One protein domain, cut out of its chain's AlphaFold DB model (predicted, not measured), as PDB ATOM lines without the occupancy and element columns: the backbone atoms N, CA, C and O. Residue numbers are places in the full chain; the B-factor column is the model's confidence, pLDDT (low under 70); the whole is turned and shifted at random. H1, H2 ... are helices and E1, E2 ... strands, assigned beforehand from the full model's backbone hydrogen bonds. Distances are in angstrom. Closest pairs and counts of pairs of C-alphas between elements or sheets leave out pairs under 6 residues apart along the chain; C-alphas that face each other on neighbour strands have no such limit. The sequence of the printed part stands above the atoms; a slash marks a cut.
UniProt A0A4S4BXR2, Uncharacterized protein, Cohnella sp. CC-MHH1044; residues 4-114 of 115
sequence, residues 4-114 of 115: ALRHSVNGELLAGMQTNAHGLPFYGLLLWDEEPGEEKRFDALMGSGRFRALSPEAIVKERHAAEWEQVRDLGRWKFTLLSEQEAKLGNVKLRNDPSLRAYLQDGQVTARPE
ATOM      1  N   ALA A   4     191.718 195.938  85.109       97.38
ATOM      2  CA  ALA A   4     190.964 194.696  85.163       97.38
ATOM      3  C   ALA A   4     190.788 194.264  86.622       97.38
ATOM      4  O   ALA A   4     191.473 194.756  87.523       97.38
ATOM      5  N   LEU A   5     189.903 193.299  86.861       97.50
ATOM      6  CA  LEU A   5     189.826 192.617  88.149       97.50
ATOM      7  C   LEU A   5     190.646 191.332  88.106       97.50
ATOM      8  O   LEU A   5     190.416 190.479  87.251       97.50
ATOM      9  N   ARG A   6     191.576 191.190  89.053       97.50
ATOM     10  CA  ARG A   6     192.398 189.997  89.244       97.50
ATOM     11  C   ARG A   6     192.137 189.379  90.608       97.50
ATOM     12  O   ARG A   6     192.158 190.064  91.629       97.50
ATOM     13  N   HIS A   7     191.938 188.073  90.637       96.44
ATOM     14  CA  HIS A   7     191.832 187.316  91.868       96.44
ATOM     15  C   HIS A   7     193.217 187.121  92.493       96.44
ATOM     16  O   HIS A   7     194.136 186.585  91.869       96.44
ATOM     17  N   SER A   8     193.381 187.559  93.739       95.25
ATOM     18  CA  SER A   8     194.688 187.661  94.393       95.25
ATOM     19  C   SER A   8     195.367 186.320  94.676       95.25
ATOM     20  O   SER A   8     196.586 186.282  94.811       95.25
ATOM     21  N   VAL A   9     194.605 185.224  94.757       93.69
ATOM     22  CA  VAL A   9     195.134 183.903  95.140       93.69
ATOM     23  C   VAL A   9     195.567 183.080  93.929       93.69
ATOM     24  O   VAL A   9     196.633 182.479  93.943       93.69
ATOM     25  N   ASN A  10     194.743 183.032  92.881       93.81
ATOM     26  CA  ASN A  10     194.990 182.182  91.708       93.81
ATOM     27  C   ASN A  10     195.397 182.989  90.460       93.81
ATOM     28  O   ASN A  10     195.728 182.392  89.441       93.81
ATOM     29  N   GLY A  11     195.381 184.323  90.524       96.12
ATOM     30  CA  GLY A  11     195.740 185.203  89.414       96.12
ATOM     31  C   GLY A  11     194.701 185.278  88.295       96.12
ATOM     32  O   GLY A  11     195.014 185.792  87.227       96.12
ATOM     33  N   GLU A  12     193.492 184.766  88.502       97.06
ATOM     34  CA  GLU A  12     192.433 184.807  87.497       97.06
ATOM     35  C   GLU A  12     192.024 186.240  87.159       97.06
ATOM     36  O   GLU A  12     191.904 187.067  88.054       97.06
ATOM     37  N   LEU A  13     191.800 186.528  85.881       97.69
ATOM     38  CA  LEU A  13     191.269 187.796  85.398       97.69
ATOM     39  C   LEU A  13     189.768 187.658  85.147       97.69
ATOM     40  O   LEU A  13     189.325 186.692  84.522       97.69
ATOM     41  N   LEU A  14     188.985 188.626  85.619       97.44
ATOM     42  CA  LEU A  14     187.534 188.559  85.516       97.44
ATOM     43  C   LEU A  14     187.113 188.736  84.055       97.44
ATOM     44  O   LEU A  14     187.431 189.741  83.415       97.44
ATOM     45  N   ALA A  15     186.367 187.759  83.556       97.00
ATOM     46  CA  ALA A  15     185.768 187.766  82.235       97.00
ATOM     47  C   ALA A  15     184.256 187.574  82.347       97.00
ATOM     48  O   ALA A  15     183.759 186.988  83.309       97.00
ATOM     49  N   GLY A  16     183.525 188.076  81.361       95.81
ATOM     50  CA  GLY A  16     182.072 188.019  81.336       95.81
ATOM     51  C   GLY A  16     181.514 188.282  79.945       95.81
ATOM     52  O   GLY A  16     182.227 188.737  79.044       95.81
ATOM     53  N   MET A  17     180.222 187.994  79.787       95.38
ATOM     54  CA  MET A  17     179.465 188.393  78.603       95.38
ATOM     55  C   MET A  17     179.262 189.908  78.611       95.38
ATOM     56  O   MET A  17     178.837 190.486  79.607       95.38
ATOM     57  N   GLN A  18     179.567 190.542  77.489       93.94
ATOM     58  CA  GLN A  18     179.522 191.982  77.277       93.94
ATOM     59  C   GLN A  18     178.931 192.269  75.898       93.94
ATOM     60  O   GLN A  18     178.889 191.396  75.034       93.94
ATOM     61  N   THR A  19     178.505 193.507  75.669       93.56
ATOM     62  CA  THR A  19     178.029 193.965  74.361       93.56
ATOM     63  C   THR A  19     179.030 194.965  73.808       93.56
ATOM     64  O   THR A  19     179.373 195.933  74.482       93.56
ATOM     65  N   ASN A  20     179.538 194.730  72.597       89.75
ATOM     66  CA  ASN A  20     180.486 195.652  71.974       89.75
ATOM     67  C   ASN A  20     179.783 196.904  71.406       89.75
ATOM     68  O   ASN A  20     178.556 196.997  71.389       89.75
ATOM     69  N   ALA A  21     180.562 197.850  70.874       89.69
ATOM     70  CA  ALA A  21     180.046 199.090  70.279       89.69
ATOM     71  C   ALA A  21     179.083 198.882  69.089       89.69
ATOM     72  O   ALA A  21     178.358 199.798  68.716       89.69
ATOM     73  N   HIS A  22     179.058 197.684  68.499       91.88
ATOM     74  CA  HIS A  22     178.164 197.317  67.401       91.88
ATOM     75  C   HIS A  22     176.896 196.590  67.872       91.88
ATOM     76  O   HIS A  22     176.121 196.122  67.042       91.88
ATOM     77  N   GLY A  23     176.681 196.458  69.185       92.94
ATOM     78  CA  GLY A  23     175.525 195.750  69.733       92.94
ATOM     79  C   GLY A  23     175.650 194.224  69.700       92.94
ATOM     80  O   GLY A  23     174.665 193.534  69.950       92.94
ATOM     81  N   LEU A  24     176.831 193.678  69.394       93.62
ATOM     82  CA  LEU A  24     177.046 192.234  69.340       93.62
ATOM     83  C   LEU A  24     177.554 191.711  70.691       93.62
ATOM     84  O   LEU A  24     178.492 192.297  71.250       93.62
ATOM     85  N   PRO A  25     176.979 190.609  71.207       94.94
ATOM     86  CA  PRO A  25     177.458 189.988  72.427       94.94
ATOM     87  C   PRO A  25     178.823 189.337  72.194       94.94
ATOM     88  O   PRO A  25     179.050 188.682  71.175       94.94
ATOM     89  N   PHE A  26     179.723 189.486  73.158       95.56
ATOM     90  CA  PHE A  26     181.012 188.812  73.185       95.56
ATOM     91  C   PHE A  26     181.409 188.456  74.622       95.56
ATOM     92  O   PHE A  26     180.996 189.106  75.576       95.56
ATOM     93  N   TYR A  27     182.217 187.416  74.772       96.19
ATOM     94  CA  TYR A  27     182.830 186.986  76.012       96.19
ATOM     95  C   TYR A  27     184.291 187.433  76.043       96.19
ATOM     96  O   TYR A  27     185.075 187.117  75.142       96.19
ATOM     97  N   GLY A  28     184.663 188.170  77.083       96.94
ATOM     98  CA  GLY A  28     186.007 188.716  77.222       96.94
ATOM     99  C   GLY A  28     186.275 189.266  78.613       96.94
ATOM    100  O   GLY A  28     185.388 189.284  79.467       96.94
ATOM    101  N   LEU A  29     187.506 189.728  78.823       97.31
ATOM    102  CA  LEU A  29     187.917 190.432  80.032       97.31
ATOM    103  C   LEU A  29     187.045 191.669  80.260       97.31
ATOM    104  O   LEU A  29     186.758 192.417  79.323       97.31
ATOM    105  N   LEU A  30     186.665 191.891  81.515       96.75
ATOM    106  CA  LEU A  30     186.039 193.133  81.960       96.75
ATOM    107  C   LEU A  30     187.144 194.165  82.197       96.75
ATOM    108  O   LEU A  30     188.007 193.967  83.057       96.75
ATOM    109  N   LEU A  31     187.139 195.217  81.380       96.31
ATOM    110  CA  LEU A  31     188.191 196.228  81.319       96.31
ATOM    111  C   LEU A  31     187.613 197.628  81.534       96.31
ATOM    112  O   LEU A  31     186.519 197.929  81.056       96.31
ATOM    113  N   TRP A  32     188.378 198.490  82.200       96.31
ATOM    114  CA  TRP A  32     188.044 199.899  82.416       96.31
ATOM    115  C   TRP A  32     189.229 200.792  82.053       96.31
ATOM    116  O   TRP A  32     190.369 200.444  82.342       96.31
ATOM    117  N   ASP A  33     188.978 201.950  81.446       94.44
ATOM    118  CA  ASP A  33     190.043 202.910  81.115       94.44
ATOM    119  C   ASP A  33     190.604 203.625  82.355       94.44
ATOM    120  O   ASP A  33     191.771 204.009  82.388       94.44
ATOM    121  N   GLU A  34     189.786 203.747  83.400       93.94
ATOM    122  CA  GLU A  34     190.120 204.356  84.688       93.94
ATOM    123  C   GLU A  34     189.825 203.370  85.823       93.94
ATOM    124  O   GLU A  34     188.997 202.471  85.654       93.94
ATOM    125  N   GLU A  35     190.482 203.532  86.978       91.94
ATOM    126  CA  GLU A  35     190.231 202.662  88.131       91.94
ATOM    127  C   GLU A  35     188.772 202.830  88.572       91.94
ATOM    128  O   GLU A  35     188.365 203.930  88.965       91.94
ATOM    129  N   PRO A  36     187.941 201.782  88.473       91.81
ATOM    130  CA  PRO A  36     186.540 201.921  88.810       91.81
ATOM    131  C   PRO A  36     186.368 201.851  90.337       91.81
ATOM    132  O   PRO A  36     187.185 201.286  91.055       91.81
ATOM    133  N   GLY A  37     185.281 202.420  90.857       93.31
ATOM    134  CA  GLY A  37     184.968 202.332  92.285       93.31
ATOM    135  C   GLY A  37     184.509 200.935  92.725       93.31
ATOM    136  O   GLY A  37     184.209 200.062  91.907       93.31
ATOM    137  N   GLU A  38     184.375 200.750  94.041       91.56
ATOM    138  CA  GLU A  38     183.911 199.494  94.655       91.56
ATOM    139  C   GLU A  38     182.529 199.039  94.155       91.56
ATOM    140  O   GLU A  38     182.298 197.840  94.019       91.56
ATOM    141  N   GLU A  39     181.629 199.974  93.841       91.50
ATOM    142  CA  GLU A  39     180.302 199.670  93.285       91.50
ATOM    143  C   GLU A  39     180.420 198.948  91.935       91.50
ATOM    144  O   GLU A  39     179.944 197.827  91.778       91.50
ATOM    145  N   LYS A  40     181.177 199.525  90.994       92.56
ATOM    146  CA  LYS A  40     181.440 198.915  89.684       92.56
ATOM    147  C   LYS A  40     182.182 197.584  89.800       92.56
ATOM    148  O   LYS A  40     181.933 196.684  89.000       92.56
ATOM    149  N   ARG A  41     183.081 197.437  90.783       93.88
ATOM    150  CA  ARG A  41     183.706 196.138  91.085       93.88
ATOM    151  C   ARG A  41     182.654 195.102  91.444       93.88
ATOM    152  O   ARG A  41     182.695 193.994  90.916       93.88
ATOM    153  N   PHE A  42     181.745 195.453  92.347       91.19
ATOM    154  CA  PHE A  42     180.699 194.552  92.805       91.19
ATOM    155  C   PHE A  42     179.750 194.172  91.663       91.19
ATOM    156  O   PHE A  42     179.541 192.982  91.427       91.19
ATOM    157  N   ASP A  43     179.283 195.149  90.885       92.06
ATOM    158  CA  ASP A  43     178.421 194.914  89.723       92.06
ATOM    159  C   ASP A  43     179.081 193.997  88.691       92.06
ATOM    160  O   ASP A  43     178.451 193.071  88.184       92.06
ATOM    161  N   ALA A  44     180.372 194.199  88.416       93.31
ATOM    162  CA  ALA A  44     181.126 193.356  87.495       93.31
ATOM    163  C   ALA A  44     181.247 191.912  87.997       93.31
ATOM    164  O   ALA A  44     181.069 190.968  87.225       93.31
ATOM    165  N   LEU A  45     181.520 191.722  89.292       93.12
ATOM    166  CA  LEU A  45     181.598 190.393  89.900       93.12
ATOM    167  C   LEU A  45     180.246 189.679  89.814       93.12
ATOM    168  O   LEU A  45     180.194 188.541  89.346       93.12
ATOM    169  N   MET A  46     179.154 190.356  90.171       90.44
ATOM    170  CA  MET A  46     177.806 189.783  90.106       90.44
ATOM    171  C   MET A  46     177.348 189.522  88.661       90.44
ATOM    172  O   MET A  46     176.768 188.475  88.376       90.44
ATOM    173  N   GLY A  47     177.657 190.430  87.733       90.19
ATOM    174  CA  GLY A  47     177.306 190.325  86.314       90.19
ATOM    175  C   GLY A  47     178.159 189.336  85.514       90.19
ATOM    176  O   GLY A  47     177.741 188.895  84.447       90.19
ATOM    177  N   SER A  48     179.329 188.935  86.023       90.31
ATOM    178  CA  SER A  48     180.228 187.991  85.336       90.31
ATOM    179  C   SER A  48     179.662 186.570  85.196       90.31
ATOM    180  O   SER A  48     180.193 185.767  84.431       90.31
ATOM    181  N   GLY A  49     178.612 186.232  85.956       85.31
ATOM    182  CA  GLY A  49     178.087 184.867  86.064       85.31
ATOM    183  C   GLY A  49     178.918 183.949  86.970       85.31
ATOM    184  O   GLY A  49     178.583 182.773  87.112       85.31
ATOM    185  N   ARG A  50     179.977 184.476  87.606       82.56
ATOM    186  CA  ARG A  50     180.851 183.729  88.521       82.56
ATOM    187  C   ARG A  50     180.221 183.483  89.889       82.56
ATOM    188  O   ARG A  50     180.349 182.397  90.444       82.56
ATOM    189  N   PHE A  51     179.568 184.497  90.444       81.56
ATOM    190  CA  PHE A  51     178.938 184.414  91.755       81.56
ATOM    191  C   PHE A  51     177.451 184.133  91.567       81.56
ATOM    192  O   PHE A  51     176.735 184.922  90.952       81.56
ATOM    193  N   ARG A  52     176.977 182.996  92.085       69.25
ATOM    194  CA  ARG A  52     175.541 182.711  92.171       69.25
ATOM    195  C   ARG A  52     175.032 183.081  93.553       69.25
ATOM    196  O   ARG A  52     175.626 182.685  94.554       69.25
ATOM    197  N   ALA A  53     173.888 183.761  93.589       62.88
ATOM    198  CA  ALA A  53     173.112 183.876  94.813       62.88
ATOM    199  C   ALA A  53     172.778 182.463  95.318       62.88
ATOM    200  O   ALA A  53     172.299 181.623  94.553       62.88
ATOM    201  N   LEU A  54     173.067 182.190  96.590       62.41
ATOM    202  CA  LEU A  54     172.679 180.933  97.223       62.41
ATOM    203  C   LEU A  54     171.148 180.860  97.260       62.41
ATOM    204  O   LEU A  54     170.493 181.794  97.730       62.41
ATOM    205  N   SER A  55     170.576 179.764  96.757       56.91
ATOM    206  CA  SER A  55     169.130 179.546  96.816       56.91
ATOM    207  C   SER A  55     168.652 179.537  98.275       56.91
ATOM    208  O   SER A  55     169.318 178.944  99.130       56.91
ATOM    209  N   PRO A  56     167.481 180.127  98.577       57.22
ATOM    210  CA  PRO A  56     166.946 180.198  99.939       57.22
ATOM    211  C   PRO A  56     166.640 178.826 100.570       57.22
ATOM    212  O   PRO A  56     166.419 178.749 101.774       57.22
ATOM    213  N   GLU A  57     166.649 177.755  99.775       59.66
ATOM    214  CA  GLU A  57     166.344 176.372 100.165       59.66
ATOM    215  C   GLU A  57     167.544 175.613 100.774       59.66
ATOM    216  O   GLU A  57     167.391 174.481 101.229       59.66
ATOM    217  N   ALA A  58     168.746 176.205 100.796       58.72
ATOM    218  CA  ALA A  58     169.937 175.576 101.371       58.72
ATOM    219  C   ALA A  58     169.867 175.470 102.911       58.72
ATOM    220  O   ALA A  58     169.420 176.391 103.599       58.72
ATOM    221  N   ILE A  59     170.352 174.351 103.467       57.19
ATOM    222  CA  ILE A  59     170.347 174.052 104.909       57.19
ATOM    223  C   ILE A  59     171.023 175.188 105.702       57.19
ATOM    224  O   ILE A  59     172.193 175.508 105.500       57.19
ATOM    225  N   VAL A  60     170.289 175.766 106.663       60.06
ATOM    226  CA  VAL A  60     170.636 176.991 107.425       60.06
ATOM    227  C   VAL A  60     172.043 176.973 108.048       60.06
ATOM    228  O   VAL A  60     172.685 178.015 108.168       60.06
ATOM    229  N   LYS A  61     172.556 175.799 108.432       55.94
ATOM    230  CA  LYS A  61     173.864 175.659 109.095       55.94
ATOM    231  C   LYS A  61     175.050 175.716 108.122       55.94
ATOM    232  O   LYS A  61     176.094 176.255 108.476       55.94
ATOM    233  N   GLU A  62     174.881 175.205 106.905       60.41
ATOM    234  CA  GLU A  62     175.876 175.299 105.822       60.41
ATOM    235  C   GLU A  62     175.798 176.653 105.111       60.41
ATOM    236  O   GLU A  62     176.809 177.162 104.628       60.41
ATOM    237  N   ARG A  63     174.619 177.286 105.141       61.22
ATOM    238  CA  ARG A  63     174.366 178.607 104.564       61.22
ATOM    239  C   ARG A  63     175.308 179.679 105.110       61.22
ATOM    240  O   ARG A  63     175.970 180.334 104.318       61.22
ATOM    241  N   HIS A  64     175.436 179.811 106.431       64.62
ATOM    242  CA  HIS A  64     176.308 180.839 107.005       64.62
ATOM    243  C   HIS A  64     177.773 180.654 106.584       64.62
ATOM    244  O   HIS A  64     178.416 181.617 106.183       64.62
ATOM    245  N   ALA A  65     178.306 179.430 106.640       68.62
ATOM    246  CA  ALA A  65     179.688 179.164 106.237       68.62
ATOM    247  C   ALA A  65     179.918 179.450 104.741       68.62
ATOM    248  O   ALA A  65     180.908 180.093 104.392       68.62
ATOM    249  N   ALA A  66     178.980 179.042 103.879       68.62
ATOM    250  CA  ALA A  66     179.028 179.302 102.443       68.62
ATOM    251  C   ALA A  66     178.900 180.800 102.106       68.62
ATOM    252  O   ALA A  66     179.624 181.306 101.252       68.62
ATOM    253  N   GLU A  67     178.031 181.537 102.805       71.44
ATOM    254  CA  GLU A  67     177.887 182.993 102.668       71.44
ATOM    255  C   GLU A  67     179.189 183.712 103.059       71.44
ATOM    256  O   GLU A  67     179.678 184.564 102.316       71.44
ATOM    257  N   TRP A  68     179.803 183.334 104.187       74.62
ATOM    258  CA  TRP A  68     181.089 183.897 104.608       74.62
ATOM    259  C   TRP A  68     182.216 183.580 103.624       74.62
ATOM    260  O   TRP A  68     183.068 184.434 103.377       74.62
ATOM    261  N   GLU A  69     182.241 182.377 103.048       79.50
ATOM    262  CA  GLU A  69     183.230 182.012 102.036       79.50
ATOM    263  C   GLU A  69     183.073 182.841 100.757       79.50
ATOM    264  O   GLU A  69     184.065 183.381 100.271       79.50
ATOM    265  N   GLN A  70     181.843 183.042 100.270       78.12
ATOM    266  CA  GLN A  70     181.587 183.905  99.113       78.12
ATOM    267  C   GLN A  70     182.003 185.354  99.369       78.12
ATOM    268  O   GLN A  70     182.676 185.953  98.532       78.12
ATOM    269  N   VAL A  71     181.673 185.917 100.537       82.00
ATOM    270  CA  VAL A  71     182.101 187.279 100.913       82.00
ATOM    271  C   VAL A  71     183.626 187.386 100.934       82.00
ATOM    272  O   VAL A  71     184.198 188.362 100.440       82.00
ATOM    273  N   ARG A  72     184.310 186.370 101.470       85.38
ATOM    274  CA  ARG A  72     185.776 186.325 101.463       85.38
ATOM    275  C   ARG A  72     186.331 186.223 100.048       85.38
ATOM    276  O   ARG A  72     187.330 186.884  99.768       85.38
ATOM    277  N   ASP A  73     185.711 185.432  99.177       88.56
ATOM    278  CA  ASP A  73     186.150 185.279  97.791       88.56
ATOM    279  C   ASP A  73     185.957 186.567  96.981       88.56
ATOM    280  O   ASP A  73     186.902 187.029  96.344       88.56
ATOM    281  N   LEU A  74     184.814 187.248  97.123       89.94
ATOM    282  CA  LEU A  74     184.586 188.595  96.577       89.94
ATOM    283  C   LEU A  74     185.695 189.573  97.003       89.94
ATOM    284  O   LEU A  74     186.205 190.358  96.200       89.94
ATOM    285  N   GLY A  75     186.137 189.486  98.261       91.62
ATOM    286  CA  GLY A  75     187.231 190.293  98.801       91.62
ATOM    287  C   GLY A  75     188.602 190.048  98.152       91.62
ATOM    288  O   GLY A  75     189.468 190.927  98.231       91.62
ATOM    289  N   ARG A  76     188.815 188.897  97.498       95.12
ATOM    290  CA  ARG A  76     190.075 188.532  96.823       95.12
ATOM    291  C   ARG A  76     190.203 189.115  95.419       95.12
ATOM    292  O   ARG A  76     191.309 189.136  94.884       95.12
ATOM    293  N   TRP A  77     189.122 189.621  94.836       96.19
ATOM    294  CA  TRP A  77     189.157 190.309  93.546       96.19
ATOM    295  C   TRP A  77     189.617 191.750  93.724       96.19
ATOM    296  O   TRP A  77     188.942 192.547  94.380       96.19
ATOM    297  N   LYS A  78     190.781 192.080  93.163       95.88
ATOM    298  CA  LYS A  78     191.427 193.392  93.276       95.88
ATOM    299  C   LYS A  78     191.637 194.009  91.903       95.88
ATOM    300  O   LYS A  78     191.831 193.285  90.927       95.88
ATOM    301  N   PHE A  79     191.631 195.336  91.840       96.75
ATOM    302  CA  PHE A  79     192.026 196.037  90.626       96.75
ATOM    303  C   PHE A  79     193.490 195.773  90.311       96.75
ATOM    304  O   PHE A  79     194.344 195.700  91.196       96.75
ATOM    305  N   THR A  80     193.770 195.601  89.030       96.25
ATOM    306  CA  THR A  80     195.122 195.485  88.513       96.25
ATOM    307  C   THR A  80     195.196 196.223  87.190       96.25
ATOM    308  O   THR A  80     194.259 196.161  86.391       96.25
ATOM    309  N   LEU A  81     196.293 196.938  86.967       96.44
ATOM    310  CA  LEU A  81     196.554 197.575  85.689       96.44
ATOM    311  C   LEU A  81     197.155 196.533  84.747       96.44
ATOM    312  O   LEU A  81     198.146 195.891  85.093       96.44
ATOM    313  N   LEU A  82     196.567 196.377  83.566       96.69
ATOM    314  CA  LEU A  82     197.122 195.545  82.509       96.69
ATOM    315  C   LEU A  82     197.829 196.423  81.481       96.69
ATOM    316  O   LEU A  82     197.355 197.502  81.107       96.69
ATOM    317  N   SER A  83     198.938 195.925  80.948       96.12
ATOM    318  CA  SER A  83     199.434 196.423  79.672       96.12
ATOM    319  C   SER A  83     198.403 196.158  78.567       96.12
ATOM    320  O   SER A  83     197.588 195.232  78.636       96.12
ATOM    321  N   GLU A  84     198.450 196.951  77.496       94.81
ATOM    322  CA  GLU A  84     197.587 196.723  76.327       94.81
ATOM    323  C   GLU A  84     197.805 195.330  75.721       94.81
ATOM    324  O   GLU A  84     196.860 194.688  75.255       94.81
ATOM    325  N   GLN A  85     199.045 194.833  75.771       95.12
ATOM    326  CA  GLN A  85     199.394 193.503  75.290       95.12
ATOM    327  C   GLN A  85     198.729 192.404  76.124       95.12
ATOM    328  O   GLN A  85     198.172 191.474  75.543       95.12
ATOM    329  N   GLU A  86     198.749 192.503  77.454       97.12
ATOM    330  CA  GLU A  86     198.109 191.522  78.342       97.12
ATOM    331  C   GLU A  86     196.591 191.508  78.163       97.12
ATOM    332  O   GLU A  86     196.006 190.436  78.008       97.12
ATOM    333  N   ALA A  87     195.959 192.684  78.106       96.50
ATOM    334  CA  ALA A  87     194.519 192.806  77.894       96.50
ATOM    335  C   ALA A  87     194.085 192.180  76.556       96.50
ATOM    336  O   ALA A  87     193.148 191.377  76.496       96.50
ATOM    337  N   LYS A  88     194.816 192.486  75.476       95.69
ATOM    338  CA  LYS A  88     194.555 191.913  74.152       95.69
ATOM    339  C   LYS A  88     194.794 190.404  74.136       95.69
ATOM    340  O   LYS A  88     193.969 189.663  73.603       95.69
ATOM    341  N   LEU A  89     195.898 189.944  74.726       97.00
ATOM    342  CA  LEU A  89     196.236 188.524  74.785       97.00
ATOM    343  C   LEU A  89     195.199 187.734  75.588       97.00
ATOM    344  O   LEU A  89     194.828 186.645  75.159       97.00
ATOM    345  N   GLY A  90     194.682 188.285  76.688       96.50
ATOM    346  CA  GLY A  90     193.607 187.672  77.469       96.50
ATOM    347  C   GLY A  90     192.366 187.400  76.629       96.50
ATOM    348  O   GLY A  90     191.926 186.256  76.546       96.50
ATOM    349  N   ASN A  91     191.870 188.403  75.903       96.81
ATOM    350  CA  ASN A  91     190.715 188.232  75.014       96.81
ATOM    351  C   ASN A  91     190.984 187.236  73.873       96.81
ATOM    352  O   ASN A  91     190.131 186.405  73.560       96.81
ATOM    353  N   VAL A  92     192.188 187.255  73.289       96.94
ATOM    354  CA  VAL A  92     192.596 186.266  72.276       96.94
ATOM    355  C   VAL A  92     192.587 184.847  72.848       96.94
ATOM    356  O   VAL A  92     192.126 183.923  72.181       96.94
ATOM    357  N   LYS A  93     193.076 184.660  74.078       96.81
ATOM    358  CA  LYS A  93     193.120 183.356  74.753       96.81
ATOM    359  C   LYS A  93     191.732 182.864  75.167       96.81
ATOM    360  O   LYS A  93     191.502 181.661  75.105       96.81
ATOM    361  N   LEU A  94     190.818 183.770  75.520       97.19
ATOM    362  CA  LEU A  94     189.418 183.453  75.818       97.19
ATOM    363  C   LEU A  94     188.617 183.037  74.583       97.19
ATOM    364  O   LEU A  94     187.635 182.326  74.726       97.19
ATOM    365  N   ARG A  95     189.016 183.454  73.374       96.50
ATOM    366  CA  ARG A  95     188.414 183.007  72.099       96.50
ATOM    367  C   ARG A  95     186.891 183.180  72.015       96.50
ATOM    368  O   ARG A  95     186.245 182.442  71.275       96.50
ATOM    369  N   ASN A  96     186.327 184.154  72.734       95.38
ATOM    370  CA  ASN A  96     184.879 184.336  72.840       95.38
ATOM    371  C   ASN A  96     184.140 183.095  73.399       95.38
ATOM    372  O   ASN A  96     182.980 182.868  73.066       95.38
ATOM    373  N   ASP A  97     184.817 182.275  74.209       95.56
ATOM    374  CA  ASP A  97     184.318 181.010  74.751       95.56
ATOM    375  C   ASP A  97     184.065 181.131  76.268       95.56
ATOM    376  O   ASP A  97     185.028 181.182  77.041       95.56
ATOM    377  N   PRO A  98     182.794 181.156  76.719       94.25
ATOM    378  CA  PRO A  98     182.437 181.259  78.136       94.25
ATOM    379  C   PRO A  98     182.882 180.077  79.004       94.25
ATOM    380  O   PRO A  98     182.801 180.161  80.228       94.25
ATOM    381  N   SER A  99     183.320 178.966  78.401       93.81
ATOM    382  CA  SER A  99     183.883 177.836  79.145       93.81
ATOM    383  C   SER A  99     185.336 178.067  79.570       93.81
ATOM    384  O   SER A  99     185.847 177.328  80.412       93.81
ATOM    385  N   LEU A 100     186.006 179.084  79.017       95.88
ATOM    386  CA  LEU A 100     187.393 179.417  79.322       95.88
ATOM    387  C   LEU A 100     187.495 180.536  80.356       95.88
ATOM    388  O   LEU A 100     186.744 181.504  80.348       95.88
ATOM    389  N   ARG A 101     188.515 180.433  81.205       96.00
ATOM    390  CA  ARG A 101     188.905 181.448  82.185       96.00
ATOM    391  C   ARG A 101     190.311 181.931  81.892       96.00
ATOM    392  O   ARG A 101     191.173 181.121  81.549       96.00
ATOM    393  N   ALA A 102     190.548 183.232  82.026       97.12
ATOM    394  CA  ALA A 102     191.853 183.845  81.801       97.12
ATOM    395  C   ALA A 102     192.627 183.987  83.118       97.12
ATOM    396  O   ALA A 102     192.059 184.367  84.134       97.12
ATOM    397  N   TYR A 103     193.933 183.741  83.101       97.25
ATOM    398  CA  TYR A 103     194.806 183.831  84.271       97.25
ATOM    399  C   TYR A 103     196.054 184.641  83.935       97.25
ATOM    400  O   TYR A 103     196.681 184.396  82.907       97.25
ATOM    401  N   LEU A 104     196.420 185.566  84.823       96.69
ATOM    402  CA  LEU A 104     197.685 186.295  84.815       96.69
ATOM    403  C   LEU A 104     198.544 185.837  85.999       96.69
ATOM    404  O   LEU A 104     198.278 186.175  87.163       96.69
ATOM    405  N   GLN A 105     199.577 185.064  85.690       93.69
ATOM    406  CA  GLN A 105     200.507 184.470  86.651       93.69
ATOM    407  C   GLN A 105     201.928 184.683  86.133       93.69
ATOM    408  O   GLN A 105     202.172 184.459  84.953       93.69
ATOM    409  N   ASP A 106     202.831 185.177  86.982       90.00
ATOM    410  CA  ASP A 106     204.243 185.399  86.625       90.00
ATOM    411  C   ASP A 106     204.446 186.209  85.322       90.00
ATOM    412  O   ASP A 106     205.349 185.947  84.531       90.00
ATOM    413  N   GLY A 107     203.566 187.189  85.067       88.25
ATOM    414  CA  GLY A 107     203.588 188.018  83.850       88.25
ATOM    415  C   GLY A 107     203.104 187.310  82.577       88.25
ATOM    416  O   GLY A 107     203.199 187.866  81.484       88.25
ATOM    417  N   GLN A 108     202.576 186.090  82.688       93.94
ATOM    418  CA  GLN A 108     202.063 185.312  81.569       93.94
ATOM    419  C   GLN A 108     200.538 185.215  81.607       93.94
ATOM    420  O   GLN A 108     199.937 184.845  82.617       93.94
ATOM    421  N   VAL A 109     199.912 185.497  80.460       96.56
ATOM    422  CA  VAL A 109     198.469 185.324  80.266       96.56
ATOM    423  C   VAL A 109     198.180 183.954  79.656       96.56
ATOM    424  O   VAL A 109     198.624 183.634  78.548       96.56
ATOM    425  N   THR A 110     197.390 183.152  80.364       96.81
ATOM    426  CA  THR A 110     196.909 181.840  79.911       96.81
ATOM    427  C   THR A 110     195.386 181.779  79.974       96.81
ATOM    428  O   THR A 110     194.765 182.572  80.678       96.81
ATOM    429  N   ALA A 111     194.769 180.859  79.229       96.69
ATOM    430  CA  ALA A 111     193.358 180.539  79.410       96.69
ATOM    431  C   ALA A 111     193.144 179.030  79.438       96.69
ATOM    432  O   ALA A 111     193.790 178.293  78.690       96.69
ATOM    433  N   ARG A 112     192.252 178.588  80.320       96.00
ATOM    434  CA  ARG A 112     191.898 177.181  80.526       96.00
ATOM    435  C   ARG A 112     190.480 177.072  81.094       96.00
ATOM    436  O   ARG A 112     190.017 178.055  81.675       96.00
ATOM    437  N   PRO A 113     189.804 175.923  80.945       92.62
ATOM    438  CA  PRO A 113     188.533 175.686  81.616       92.62
ATOM    439  C   PRO A 113     188.642 175.810  83.139       92.62
ATOM    440  O   PRO A 113     189.732 175.669  83.704       92.62
ATOM    441  N   GLU A 114     187.509 176.053  83.795       80.44
ATOM    442  CA  GLU A 114     187.393 175.813  85.235       80.44
ATOM    443  C   GLU A 114     187.685 174.336  85.529       80.44
ATOM    444  O   GLU A 114     187.144 173.459  84.855       80.44
TER     445      GLU A 114
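Overview. This is residues 4 to 114 of the 115 residues of an uncharacterized protein of Cohnella sp. CC-MHH1044 (UniProt A0A4S4BXR2). Three small two-stranded ribbons, E5 with E6, E2 with E3 and E1 with E4, gather into a body; helix H3 packs on E5, E6 and E3, and H1 lies on another side of the body, near E4. From this body a long arm reaches out and back: residues 48 to 59 lead away, and H2, the longest helix, returns straight into E4. The printed part has 111 residues, with three named helices and six named strands in the order E1 E2 E3 H1 H2 E4 H3 E5 E6; each of the three sheets is antiparallel, and the class is mixed, helices and strands. The whole is compact, with a radius of gyration of the C-alphas of 14.9 A, and spans 46 by 34 by 29 A.

Along the chain. Look first at E5, residues 100 to 105, 15.9 A long, and E6, residues 108 to 113, 16.6 A long, ending at C-alpha 113 at (188.533, 175.686, 81.616). E2 is residues 15 to 19 and E3 residues 25 to 29. Find C-alpha 4 at (190.964, 194.696, 85.163), where E1, residues 4 to 7, begins; its partner E4 is residues 77 to 81. H1 is residues 38 to 47, 14.0 A long, and H3 is residues 84 to 94, 15.6 A long. From C-alpha 60 at (170.636, 176.991, 107.425), H2 runs 25.0 A to residue 76.

Arrangement. Begin at the hairpin of E5 and E6, where N 103 and O 110 are 2.8 A apart, within hydrogen-bond range. Residues 12 to 13 pair antiparallel with residues 102 to 103 of E5. From the hairpin go on to H3, whose closest C-alphas to E6 are those of Lys 93 and Ala 111, 5.4 A apart. H3 also comes to E3, with the closest C-alphas, Gly 28 and Asn 91, 5.2 A apart. In the hairpin of E2 and E3, N 18 and O 26 are 2.8 A apart; between antiparallel E1 and E4, N 6 and O 78 are 2.8 A apart. H1 and H2 are close but not clearly touching, with the closest C-alphas, Leu 45 and Leu 74, 7.5 A apart, at a steep tilt of 60 degrees, opposite ways. H1 and H3 are apart. In H1 and H3 every O i to N i+4 pair is within hydrogen-bond range; in H2, 11 of 13 are.

Size, cuts and confidence. The two C-alphas farthest apart are those of His 22 and Lys 61, at 47.2 A. The printed part has no cut. The link from H1 to H2, 12 residues, is long. Look for low confidence at residues 52 to 66, with pLDDT under 70; the mean of the printed part is 88.9.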